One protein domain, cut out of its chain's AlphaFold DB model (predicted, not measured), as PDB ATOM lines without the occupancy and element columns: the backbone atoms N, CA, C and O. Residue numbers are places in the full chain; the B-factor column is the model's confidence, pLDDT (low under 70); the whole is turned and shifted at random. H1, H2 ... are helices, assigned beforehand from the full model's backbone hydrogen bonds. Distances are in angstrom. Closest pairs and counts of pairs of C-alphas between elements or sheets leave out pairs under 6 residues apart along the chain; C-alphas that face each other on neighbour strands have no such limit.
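This is residues 147 to 211 of the 211 residues of an uncharacterized protein of Acinetobacter sp. ANC 4779 (UniProt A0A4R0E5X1). This is a loose, open frame with a helical arm: H1 and H2 come near each other at one corner, where H1 begins and H2 nears its end, and the unnamed stretch of residues 172 to 184 closes the loop from the far end of H1 to the start of H2. Beyond H2 the short H3 leads into an arm, residues 198 to 211 with H4 in it, that sticks out from the body and makes much of the length, while an unnamed stretch, residues 147 to 159, leads to the start of H1. The printed part has 65 residues with four named helices, in the order H1, H2, H3, H4, and no named strand; the class is all helix, with 33 residues in the helices. The whole is loose, with a radius of gyration of the C-alphas of 14.7 A and spans of 42 by 29 by 19 A.

H1, residues 160 to 171, and H2, residues 185 to 193, are close but not clearly touching; their closest C-alphas, those of Lys 160 and Ile 191, are 7.3 A apart. Their lines stand at a steep tilt of 68 degrees, only just short of about perpendicular, and they run opposite ways. H2 and H3, residues 195 to 198, are close but not clearly touching, with the closest C-alphas, those of Leu 192 and Thr 198, 6.5 A apart. H3 and H4, residues 200 to 207, only just touch, with 3 pairs of C-alphas within 8 A, and touch only at the corner by their link; the closest C-alphas are those of Thr 196 and Phe 202, 6.2 A apart. H1 is apart from H3 and H4, and H2 is apart from H4. In H1 and H2 every O i to N i+4 pair is within hydrogen-bond range, in H4 3 of 4 are, and H3 is too short for such a pair.

H1 begins at C-alpha 160, (-35.469, -44.241, -28.984), and measures 16.9 A from first to last C-alpha. H2 begins at C-alpha 185, (-36.785, -34.798, -41.617), and measures 12.0 A. H3 measures 5.1 A. H4 measures 11.2 A and ends at C-alpha 207, (-44.627, -61.420, -28.478).

The two C-alphas farthest apart, those of Ala 147 and Trp 211, are 43.9 A apart, and Trp 211 is the chain's last residue. The printed part has no cut. The link from H1 to H2, 13 residues, is long; those from H2 to H3 and from H3 to H4 are tight. Residues 172 to 178 and 198 to 211 stand free; without them the body spans 29 by 22 by 17 A. The mean pLDDT of the printed part is 77.3, and residue 176 and residues 197 to 211 are under 70.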
ATOM      1  N   ALA A 147     -35.477 -26.016 -16.680       86.81
ATOM      2  CA  ALA A 147     -34.418 -26.847 -17.266       86.81
ATOM      3  C   ALA A 147     -34.608 -28.350 -16.977       86.81
ATOM      4  O   ALA A 147     -34.212 -29.194 -17.769       86.81
ATOM      5  N   THR A 148     -35.283 -28.693 -15.876       86.62
ATOM      6  CA  THR A 148     -35.643 -30.072 -15.508       86.62
ATOM      7  C   THR A 148     -36.707 -30.709 -16.414       86.62
ATOM      8  O   THR A 148     -36.943 -31.917 -16.315       86.62
ATOM      9  N   GLN A 149     -37.375 -29.916 -17.257       84.38
ATOM     10  CA  GLN A 149     -38.323 -30.366 -18.280       84.38
ATOM     11  C   GLN A 149     -37.703 -30.406 -19.685       84.38
ATOM     12  O   GLN A 149     -38.343 -30.894 -20.612       84.38
ATOM     13  N   VAL A 150     -36.459 -29.944 -19.848       87.38
ATOM     14  CA  VAL A 150     -35.719 -30.032 -21.109       87.38
ATOM     15  C   VAL A 150     -34.902 -31.322 -21.100       87.38
ATOM     16  O   VAL A 150     -34.027 -31.506 -20.257       87.38
ATOM     17  N   LEU A 151     -35.206 -32.235 -22.025       85.94
ATOM     18  CA  LEU A 151     -34.479 -33.491 -22.195       85.94
ATOM     19  C   LEU A 151     -33.753 -33.504 -23.541       85.94
ATOM     20  O   LEU A 151     -34.332 -33.155 -24.567       85.94
ATOM     21  N   GLY A 152     -32.512 -33.990 -23.530       83.25
ATOM     22  CA  GLY A 152     -31.666 -34.108 -24.717       83.25
ATOM     23  C   GLY A 152     -30.666 -32.962 -24.869       83.25
ATOM     24  O   GLY A 152     -30.732 -31.947 -24.181       83.25
ATOM     25  N   ASP A 153     -29.717 -33.165 -25.776       78.88
ATOM     26  CA  ASP A 153     -28.697 -32.194 -26.160       78.88
ATOM     27  C   ASP A 153     -28.781 -32.011 -27.678       78.88
ATOM     28  O   ASP A 153     -28.899 -32.991 -28.413       78.88
ATOM     29  N   VAL A 154     -28.714 -30.764 -28.146       73.31
ATOM     30  CA  VAL A 154     -28.731 -30.413 -29.575       73.31
ATOM     31  C   VAL A 154     -27.559 -31.067 -30.320       73.31
ATOM     32  O   VAL A 154     -27.667 -31.329 -31.516       73.31
ATOM     33  N   ALA A 155     -26.452 -31.357 -29.628       77.00
ATOM     34  CA  ALA A 155     -25.284 -32.016 -30.211       77.00
ATOM     35  C   ALA A 155     -25.407 -33.550 -30.312       77.00
ATOM     36  O   ALA A 155     -24.638 -34.173 -31.048       77.00
ATOM     37  N   ALA A 156     -26.342 -34.173 -29.586       81.81
ATOM     38  CA  ALA A 156     -26.491 -35.624 -29.546       81.81
ATOM     39  C   ALA A 156     -27.568 -36.107 -30.537       81.81
ATOM     40  O   ALA A 156     -28.629 -35.488 -30.649       81.81
ATOM     41  N   PRO A 157     -27.353 -37.234 -31.242       75.62
ATOM     42  CA  PRO A 157     -28.378 -37.797 -32.108       75.62
ATOM     43  C   PRO A 157     -29.592 -38.245 -31.286       75.62
ATOM     44  O   PRO A 157     -29.457 -38.795 -30.188       75.62
ATOM     45  N   LEU A 158     -30.792 -38.045 -31.836       81.50
ATOM     46  CA  LEU A 158     -32.024 -38.527 -31.221       81.50
ATOM     47  C   LEU A 158     -31.983 -40.056 -31.097       81.50
ATOM     48  O   LEU A 158     -31.702 -40.762 -32.063       81.50
ATOM     49  N   THR A 159     -32.319 -40.569 -29.915       84.56
ATOM     50  CA  THR A 159     -32.425 -42.009 -29.660       84.56
ATOM     51  C   THR A 159     -33.845 -42.390 -29.258       84.56
ATOM     52  O   THR A 159     -34.581 -41.595 -28.669       84.56
ATOM     53  N   LYS A 160     -34.219 -43.652 -29.492       83.31
ATOM     54  CA  LYS A 160     -35.469 -44.241 -28.984       83.31
ATOM     55  C   LYS A 160     -35.645 -44.039 -27.476       83.31
ATOM     56  O   LYS A 160     -36.750 -43.764 -27.016       83.31
ATOM     57  N   LYS A 161     -34.556 -44.151 -26.706       86.50
ATOM     58  CA  LYS A 161     -34.577 -43.940 -25.255       86.50
ATOM     59  C   LYS A 161     -35.035 -42.525 -24.895       86.50
ATOM     60  O   LYS A 161     -35.884 -42.381 -24.023       86.50
ATOM     61  N   LEU A 162     -34.543 -41.511 -25.605       87.75
ATOM     62  CA  LEU A 162     -34.940 -40.123 -25.372       87.75
ATOM     63  C   LEU A 162     -36.452 -39.916 -25.571       87.75
ATOM     64  O   LEU A 162     -37.081 -39.237 -24.766       87.75
ATOM     65  N   LEU A 163     -37.062 -40.551 -26.580       86.31
ATOM     66  CA  LEU A 163     -38.516 -40.485 -26.802       86.31
ATOM     67  C   LEU A 163     -39.322 -41.119 -25.659       86.31
ATOM     68  O   LEU A 163     -40.360 -40.587 -25.260       86.31
ATOM     69  N   ILE A 164     -38.843 -42.241 -25.117       88.00
ATOM     70  CA  ILE A 164     -39.464 -42.909 -23.965       88.00
ATOM     71  C   ILE A 164     -39.359 -42.023 -22.721       88.00
ATOM     72  O   ILE A 164     -40.346 -41.854 -22.002       88.00
ATOM     73  N   ASP A 165     -38.192 -41.422 -22.489       89.56
ATOM     74  CA  ASP A 165     -37.957 -40.542 -21.345       89.56
ATOM     75  C   ASP A 165     -38.844 -39.277 -21.433       89.56
ATOM     76  O   ASP A 165     -39.460 -38.892 -20.439       89.56
ATOM     77  N   ILE A 166     -39.008 -38.689 -22.630       88.44
ATOM     78  CA  ILE A 166     -39.928 -37.559 -22.877       88.44
ATOM     79  C   ILE A 166     -41.376 -37.948 -22.559       88.44
ATOM     80  O   ILE A 166     -42.055 -37.237 -21.816       88.44
ATOM     81  N   ARG A 167     -41.853 -39.088 -23.078       86.50
ATOM     82  CA  ARG A 167     -43.218 -39.567 -22.804       86.50
ATOM     83  C   ARG A 167     -43.437 -39.806 -21.313       86.50
ATOM     84  O   ARG A 167     -44.462 -39.400 -20.777       86.50
ATOM     85  N   THR A 168     -42.470 -40.429 -20.645       88.56
ATOM     86  CA  THR A 168     -42.529 -40.696 -19.201       88.56
ATOM     87  C   THR A 168     -42.611 -39.393 -18.411       88.56
ATOM     88  O   THR A 168     -43.418 -39.286 -17.493       88.56
ATOM     89  N   LYS A 169     -41.836 -38.371 -18.798       88.06
ATOM     90  CA  LYS A 169     -41.879 -37.052 -18.157       88.06
ATOM     91  C   LYS A 169     -43.232 -36.361 -18.338       88.06
ATOM     92  O   LYS A 169     -43.740 -35.786 -17.381       88.06
ATOM     93  N   MET A 170     -43.818 -36.428 -19.533       84.69
ATOM     94  CA  MET A 170     -45.138 -35.839 -19.794       84.69
ATOM     95  C   MET A 170     -46.240 -36.547 -19.002       84.69
ATOM     96  O   MET A 170     -47.029 -35.879 -18.343       84.69
ATOM     97  N   LEU A 171     -46.225 -37.883 -18.977       84.69
ATOM     98  CA  LEU A 171     -47.175 -38.672 -18.188       84.69
ATOM     99  C   LEU A 171     -46.991 -38.479 -16.677       84.69
ATOM    100  O   LEU A 171     -47.972 -38.481 -15.955       84.69
ATOM    101  N   SER A 172     -45.768 -38.245 -16.186       86.56
ATOM    102  CA  SER A 172     -45.539 -37.998 -14.751       86.56
ATOM    103  C   SER A 172     -46.200 -36.723 -14.216       86.56
ATOM    104  O   SER A 172     -46.303 -36.565 -13.004       86.56
ATOM    105  N   ASN A 173     -46.625 -35.818 -15.102       81.12
ATOM    106  CA  ASN A 173     -47.371 -34.619 -14.729       81.12
ATOM    107  C   ASN A 173     -48.901 -34.819 -14.808       81.12
ATOM    108  O   ASN A 173     -49.611 -33.837 -14.621       81.12
ATOM    109  N   ASP A 174     -49.386 -36.034 -15.114       74.88
ATOM    110  CA  ASP A 174     -50.812 -36.415 -15.200       74.88
ATOM    111  C   ASP A 174     -51.693 -35.399 -15.953       74.88
ATOM    112  O   ASP A 174     -52.751 -34.973 -15.497       74.88
ATOM    113  N   VAL A 175     -51.245 -34.987 -17.140       72.12
ATOM    114  CA  VAL A 175     -52.042 -34.135 -18.032       72.12
ATOM    115  C   VAL A 175     -52.886 -35.033 -18.940       72.12
ATOM    116  O   VAL A 175     -52.329 -35.833 -19.687       72.12
ATOM    117  N   GLU A 176     -54.217 -34.905 -18.892       68.81
ATOM    118  CA  GLU A 176     -55.175 -35.768 -19.620       68.81
ATOM    119  C   GLU A 176     -55.288 -35.493 -21.140       68.81
ATOM    120  O   GLU A 176     -56.137 -36.076 -21.812       68.81
ATOM    121  N   ASP A 177     -54.435 -34.637 -21.708       73.88
ATOM    122  CA  ASP A 177     -54.495 -34.239 -23.122       73.88
ATOM    123  C   ASP A 177     -53.667 -35.132 -24.063       73.88
ATOM    124  O   ASP A 177     -52.704 -35.808 -23.681       73.88
ATOM    125  N   GLU A 178     -54.019 -35.091 -25.352       82.62
ATOM    126  CA  GLU A 178     -53.242 -35.731 -26.413       82.62
ATOM    127  C   GLU A 178     -51.824 -35.141 -26.516       82.62
ATOM    128  O   GLU A 178     -51.617 -33.928 -26.592       82.62
ATOM    129  N   ILE A 179     -50.820 -36.020 -26.579       84.44
ATOM    130  CA  ILE A 179     -49.417 -35.617 -26.715       84.44
ATOM    131  C   ILE A 179     -49.067 -35.474 -28.199       84.44
ATOM    132  O   ILE A 179     -48.920 -36.468 -28.915       84.44
ATOM    133  N   TYR A 180     -48.845 -34.238 -28.644       87.25
ATOM    134  CA  TYR A 180     -48.339 -33.937 -29.984       87.25
ATOM    135  C   TYR A 180     -46.813 -33.794 -29.997       87.25
ATOM    136  O   TYR A 180     -46.217 -33.204 -29.097       87.25
ATOM    137  N   ILE A 181     -46.170 -34.297 -31.054       87.31
ATOM    138  CA  ILE A 181     -44.723 -34.162 -31.273       87.31
ATOM    139  C   ILE A 181     -44.484 -33.546 -32.650       87.31
ATOM    140  O   ILE A 181     -44.886 -34.101 -33.673       87.31
ATOM    141  N   THR A 182     -43.782 -32.414 -32.682       89.69
ATOM    142  CA  THR A 182     -43.255 -31.837 -33.925       89.69
ATOM    143  C   THR A 182     -41.896 -32.445 -34.239       89.69
ATOM    144  O   THR A 182     -41.020 -32.445 -33.377       89.69
ATOM    145  N   TYR A 183     -41.699 -32.910 -35.468       88.12
ATOM    146  CA  TYR A 183     -40.445 -33.512 -35.919       88.12
ATOM    147  C   TYR A 183     -39.985 -32.899 -37.242       88.12
ATOM    148  O   TYR A 183     -40.796 -32.423 -38.043       88.12
ATOM    149  N   ASP A 184     -38.676 -32.918 -37.475       88.38
ATOM    150  CA  ASP A 184     -38.065 -32.574 -38.755       88.38
ATOM    151  C   ASP A 184     -37.704 -33.844 -39.552       88.38
ATOM    152  O   ASP A 184     -37.865 -34.978 -39.090       88.38
ATOM    153  N   SER A 185     -37.211 -33.668 -40.779       87.38
ATOM    154  CA  SER A 185     -36.785 -34.798 -41.617       87.38
ATOM    155  C   SER A 185     -35.639 -35.595 -40.994       87.38
ATOM    156  O   SER A 185     -35.542 -36.801 -41.208       87.38
ATOM    157  N   THR A 186     -34.771 -34.937 -40.222       86.62
ATOM    158  CA  THR A 186     -33.618 -35.567 -39.568       86.62
ATOM    159  C   THR A 186     -34.075 -36.534 -38.483       86.62
ATOM    160  O   THR A 186     -33.650 -37.688 -38.462       86.62
ATOM    161  N   MET A 187     -34.993 -36.083 -37.627       84.81
ATOM    162  CA  MET A 187     -35.602 -36.874 -36.566       84.81
ATOM    163  C   MET A 187     -36.365 -38.072 -37.136       84.81
ATOM    164  O   MET A 187     -36.204 -39.189 -36.648       84.81
ATOM    165  N   LEU A 188     -37.145 -37.865 -38.205       85.00
ATOM    166  CA  LEU A 188     -37.865 -38.955 -38.864       85.00
ATOM    167  C   LEU A 188     -36.902 -40.009 -39.428       85.00
ATOM    168  O   LEU A 188     -37.094 -41.201 -39.199       85.00
ATOM    169  N   ASN A 189     -35.842 -39.581 -40.117       85.44
ATOM    170  CA  ASN A 189     -34.840 -40.499 -40.656       85.44
ATOM    171  C   ASN A 189     -34.125 -41.282 -39.550       85.44
ATOM    172  O   ASN A 189     -33.902 -42.477 -39.712       85.44
ATOM    173  N   ALA A 190     -33.805 -40.643 -38.421       84.69
ATOM    174  CA  ALA A 190     -33.192 -41.320 -37.279       84.69
ATOM    175  C   ALA A 190     -34.107 -42.411 -36.693       84.69
ATOM    176  O   ALA A 190     -33.637 -43.500 -36.378       84.69
ATOM    177  N   ILE A 191     -35.416 -42.146 -36.601       82.50
ATOM    178  CA  ILE A 191     -36.407 -43.124 -36.124       82.50
ATOM    179  C   ILE A 191     -36.550 -44.289 -37.111       82.50
ATOM    180  O   ILE A 191     -36.584 -45.445 -36.697       82.50
ATOM    181  N   LEU A 192     -36.620 -44.000 -38.413       82.25
ATOM    182  CA  LEU A 192     -36.763 -45.027 -39.451       82.25
ATOM    183  C   LEU A 192     -35.483 -45.851 -39.658       82.25
ATOM    184  O   LEU A 192     -35.557 -47.002 -40.076       82.25
ATOM    185  N   ALA A 193     -34.312 -45.290 -39.357       82.81
ATOM    186  CA  ALA A 193     -33.041 -46.005 -39.427       82.81
ATOM    187  C   ALA A 193     -32.836 -46.995 -38.264       82.81
ATOM    188  O   ALA A 193     -31.977 -47.872 -38.356       82.81
ATOM    189  N   ASP A 194     -33.609 -46.883 -37.178       79.88
ATOM    190  CA  ASP A 194     -33.536 -47.810 -36.048       79.88
ATOM    191  C   ASP A 194     -34.180 -49.160 -36.417       79.88
ATOM    192  O   ASP A 194     -35.402 -49.303 -36.529       79.88
ATOM    193  N   THR A 195     -33.343 -50.186 -36.585       73.31
ATOM    194  CA  THR A 195     -33.764 -51.549 -36.949       73.31
ATOM    195  C   THR A 195     -34.622 -52.222 -35.878       73.31
ATOM    196  O   THR A 195     -35.368 -53.150 -36.192       73.31
ATOM    197  N   THR A 196     -34.580 -51.745 -34.627       71.50
ATOM    198  CA  THR A 196     -35.446 -52.245 -33.546       71.50
ATOM    199  C   THR A 196     -36.872 -51.703 -33.627       71.50
ATOM    200  O   THR A 196     -37.764 -52.231 -32.964       71.50
ATOM    201  N   LEU A 197     -37.095 -50.644 -34.410       65.56
ATOM    202  CA  LEU A 197     -38.410 -50.046 -34.639       65.56
ATOM    203  C   LEU A 197     -39.006 -50.447 -35.995       65.56
ATOM    204  O   LEU A 197     -40.225 -50.435 -36.140       65.56
ATOM    205  N   THR A 198     -38.172 -50.823 -36.970       64.81
ATOM    206  CA  THR A 198     -38.604 -51.112 -38.349       64.81
ATOM    207  C   THR A 198     -38.592 -52.590 -38.739       64.81
ATOM    208  O   THR A 198     -39.229 -52.959 -39.725       64.81
ATOM    209  N   SER A 199     -37.921 -53.462 -37.978       63.78
ATOM    210  CA  SER A 199     -37.918 -54.903 -38.259       63.78
ATOM    211  C   SER A 199     -39.158 -55.602 -37.693       63.78
ATOM    212  O   SER A 199     -39.366 -55.655 -36.478       63.78
ATOM    213  N   SER A 200     -39.948 -56.221 -38.576       61.41
ATOM    214  CA  SER A 200     -41.085 -57.073 -38.202       61.41
ATOM    215  C   SER A 200     -40.670 -58.299 -37.379       61.41
ATOM    216  O   SER A 200     -41.447 -58.772 -36.558       61.41
ATOM    217  N   ASP A 201     -39.442 -58.794 -37.561       57.56
ATOM    218  CA  ASP A 201     -38.912 -59.963 -36.844       57.56
ATOM    219  C   ASP A 201     -38.592 -59.638 -35.371       57.56
ATOM    220  O   ASP A 201     -38.880 -60.412 -34.458       57.56
ATOM    221  N   PHE A 202     -38.105 -58.421 -35.098       61.53
ATOM    222  CA  PHE A 202     -37.896 -57.947 -33.725       61.53
ATOM    223  C   PHE A 202     -39.227 -57.736 -32.971       61.53
ATOM    224  O   PHE A 202     -39.327 -58.063 -31.783       61.53
ATOM    225  N   LEU A 203     -40.264 -57.254 -33.668       60.00
ATOM    226  CA  LEU A 203     -41.625 -57.097 -33.133       60.00
ATOM    227  C   LEU A 203     -42.324 -58.448 -32.891       60.00
ATOM    228  O   LEU A 203     -43.024 -58.613 -31.894       60.00
ATOM    229  N   ALA A 204     -42.119 -59.437 -33.766       58.72
ATOM    230  CA  ALA A 204     -42.697 -60.773 -33.609       58.72
ATOM    231  C   ALA A 204     -42.038 -61.565 -32.466       58.72
ATOM    232  O   ALA A 204     -42.724 -62.234 -31.691       58.72
ATOM    233  N   ARG A 205     -40.713 -61.453 -32.308       56.59
ATOM    234  CA  ARG A 205     -39.958 -62.151 -31.257       56.59
ATOM    235  C   ARG A 205     -40.321 -61.697 -29.840       56.59
ATOM    236  O   ARG A 205     -40.277 -62.510 -28.920       56.59
ATOM    237  N   THR A 206     -40.684 -60.432 -29.642       53.47
ATOM    238  CA  THR A 206     -41.076 -59.915 -28.317       53.47
ATOM    239  C   THR A 206     -42.449 -60.419 -27.861       53.47
ATOM    240  O   THR A 206     -42.655 -60.585 -26.664       53.47
ATOM    241  N   ASN A 207     -43.341 -60.779 -28.790       52.44
ATOM    242  CA  ASN A 207     -44.627 -61.420 -28.478       52.44
ATOM    243  C   ASN A 207     -44.532 -62.952 -28.329       52.44
ATOM    244  O   ASN A 207     -45.498 -63.589 -27.920       52.44
ATOM    245  N   ALA A 208     -43.388 -63.554 -28.668       53.88
ATOM    246  CA  ALA A 208     -43.173 -65.000 -28.601       53.88
ATOM    247  C   ALA A 208     -42.497 -65.469 -27.297       53.88
ATOM    248  O   ALA A 208     -42.380 -66.671 -27.083       53.88
ATOM    249  N   SER A 209     -42.053 -64.555 -26.422       54.25
ATOM    250  CA  SER A 209     -41.344 -64.897 -25.176       54.25
ATOM    251  C   SER A 209     -42.235 -64.967 -23.927       54.25
ATOM    252  O   SER A 209     -41.726 -64.876 -22.813       54.25
ATOM    253  N   THR A 210     -43.551 -65.113 -24.090       53.53
ATOM    254  CA  THR A 210     -44.481 -65.458 -23.003       53.53
ATOM    255  C   THR A 210     -45.016 -66.870 -23.210       53.53
ATOM    256  O   THR A 210     -46.177 -67.042 -23.575       53.53
ATOM    257  N   TRP A 211     -44.142 -67.855 -22.999       46.94
ATOM    258  CA  TRP A 211     -44.465 -69.236 -22.633       46.94
ATOM    259  C   TRP A 211     -43.373 -69.746 -21.697       46.94
ATOM    260  O   TRP A 211     -42.183 -69.563 -22.049       46.94
TER     261      TRP A 211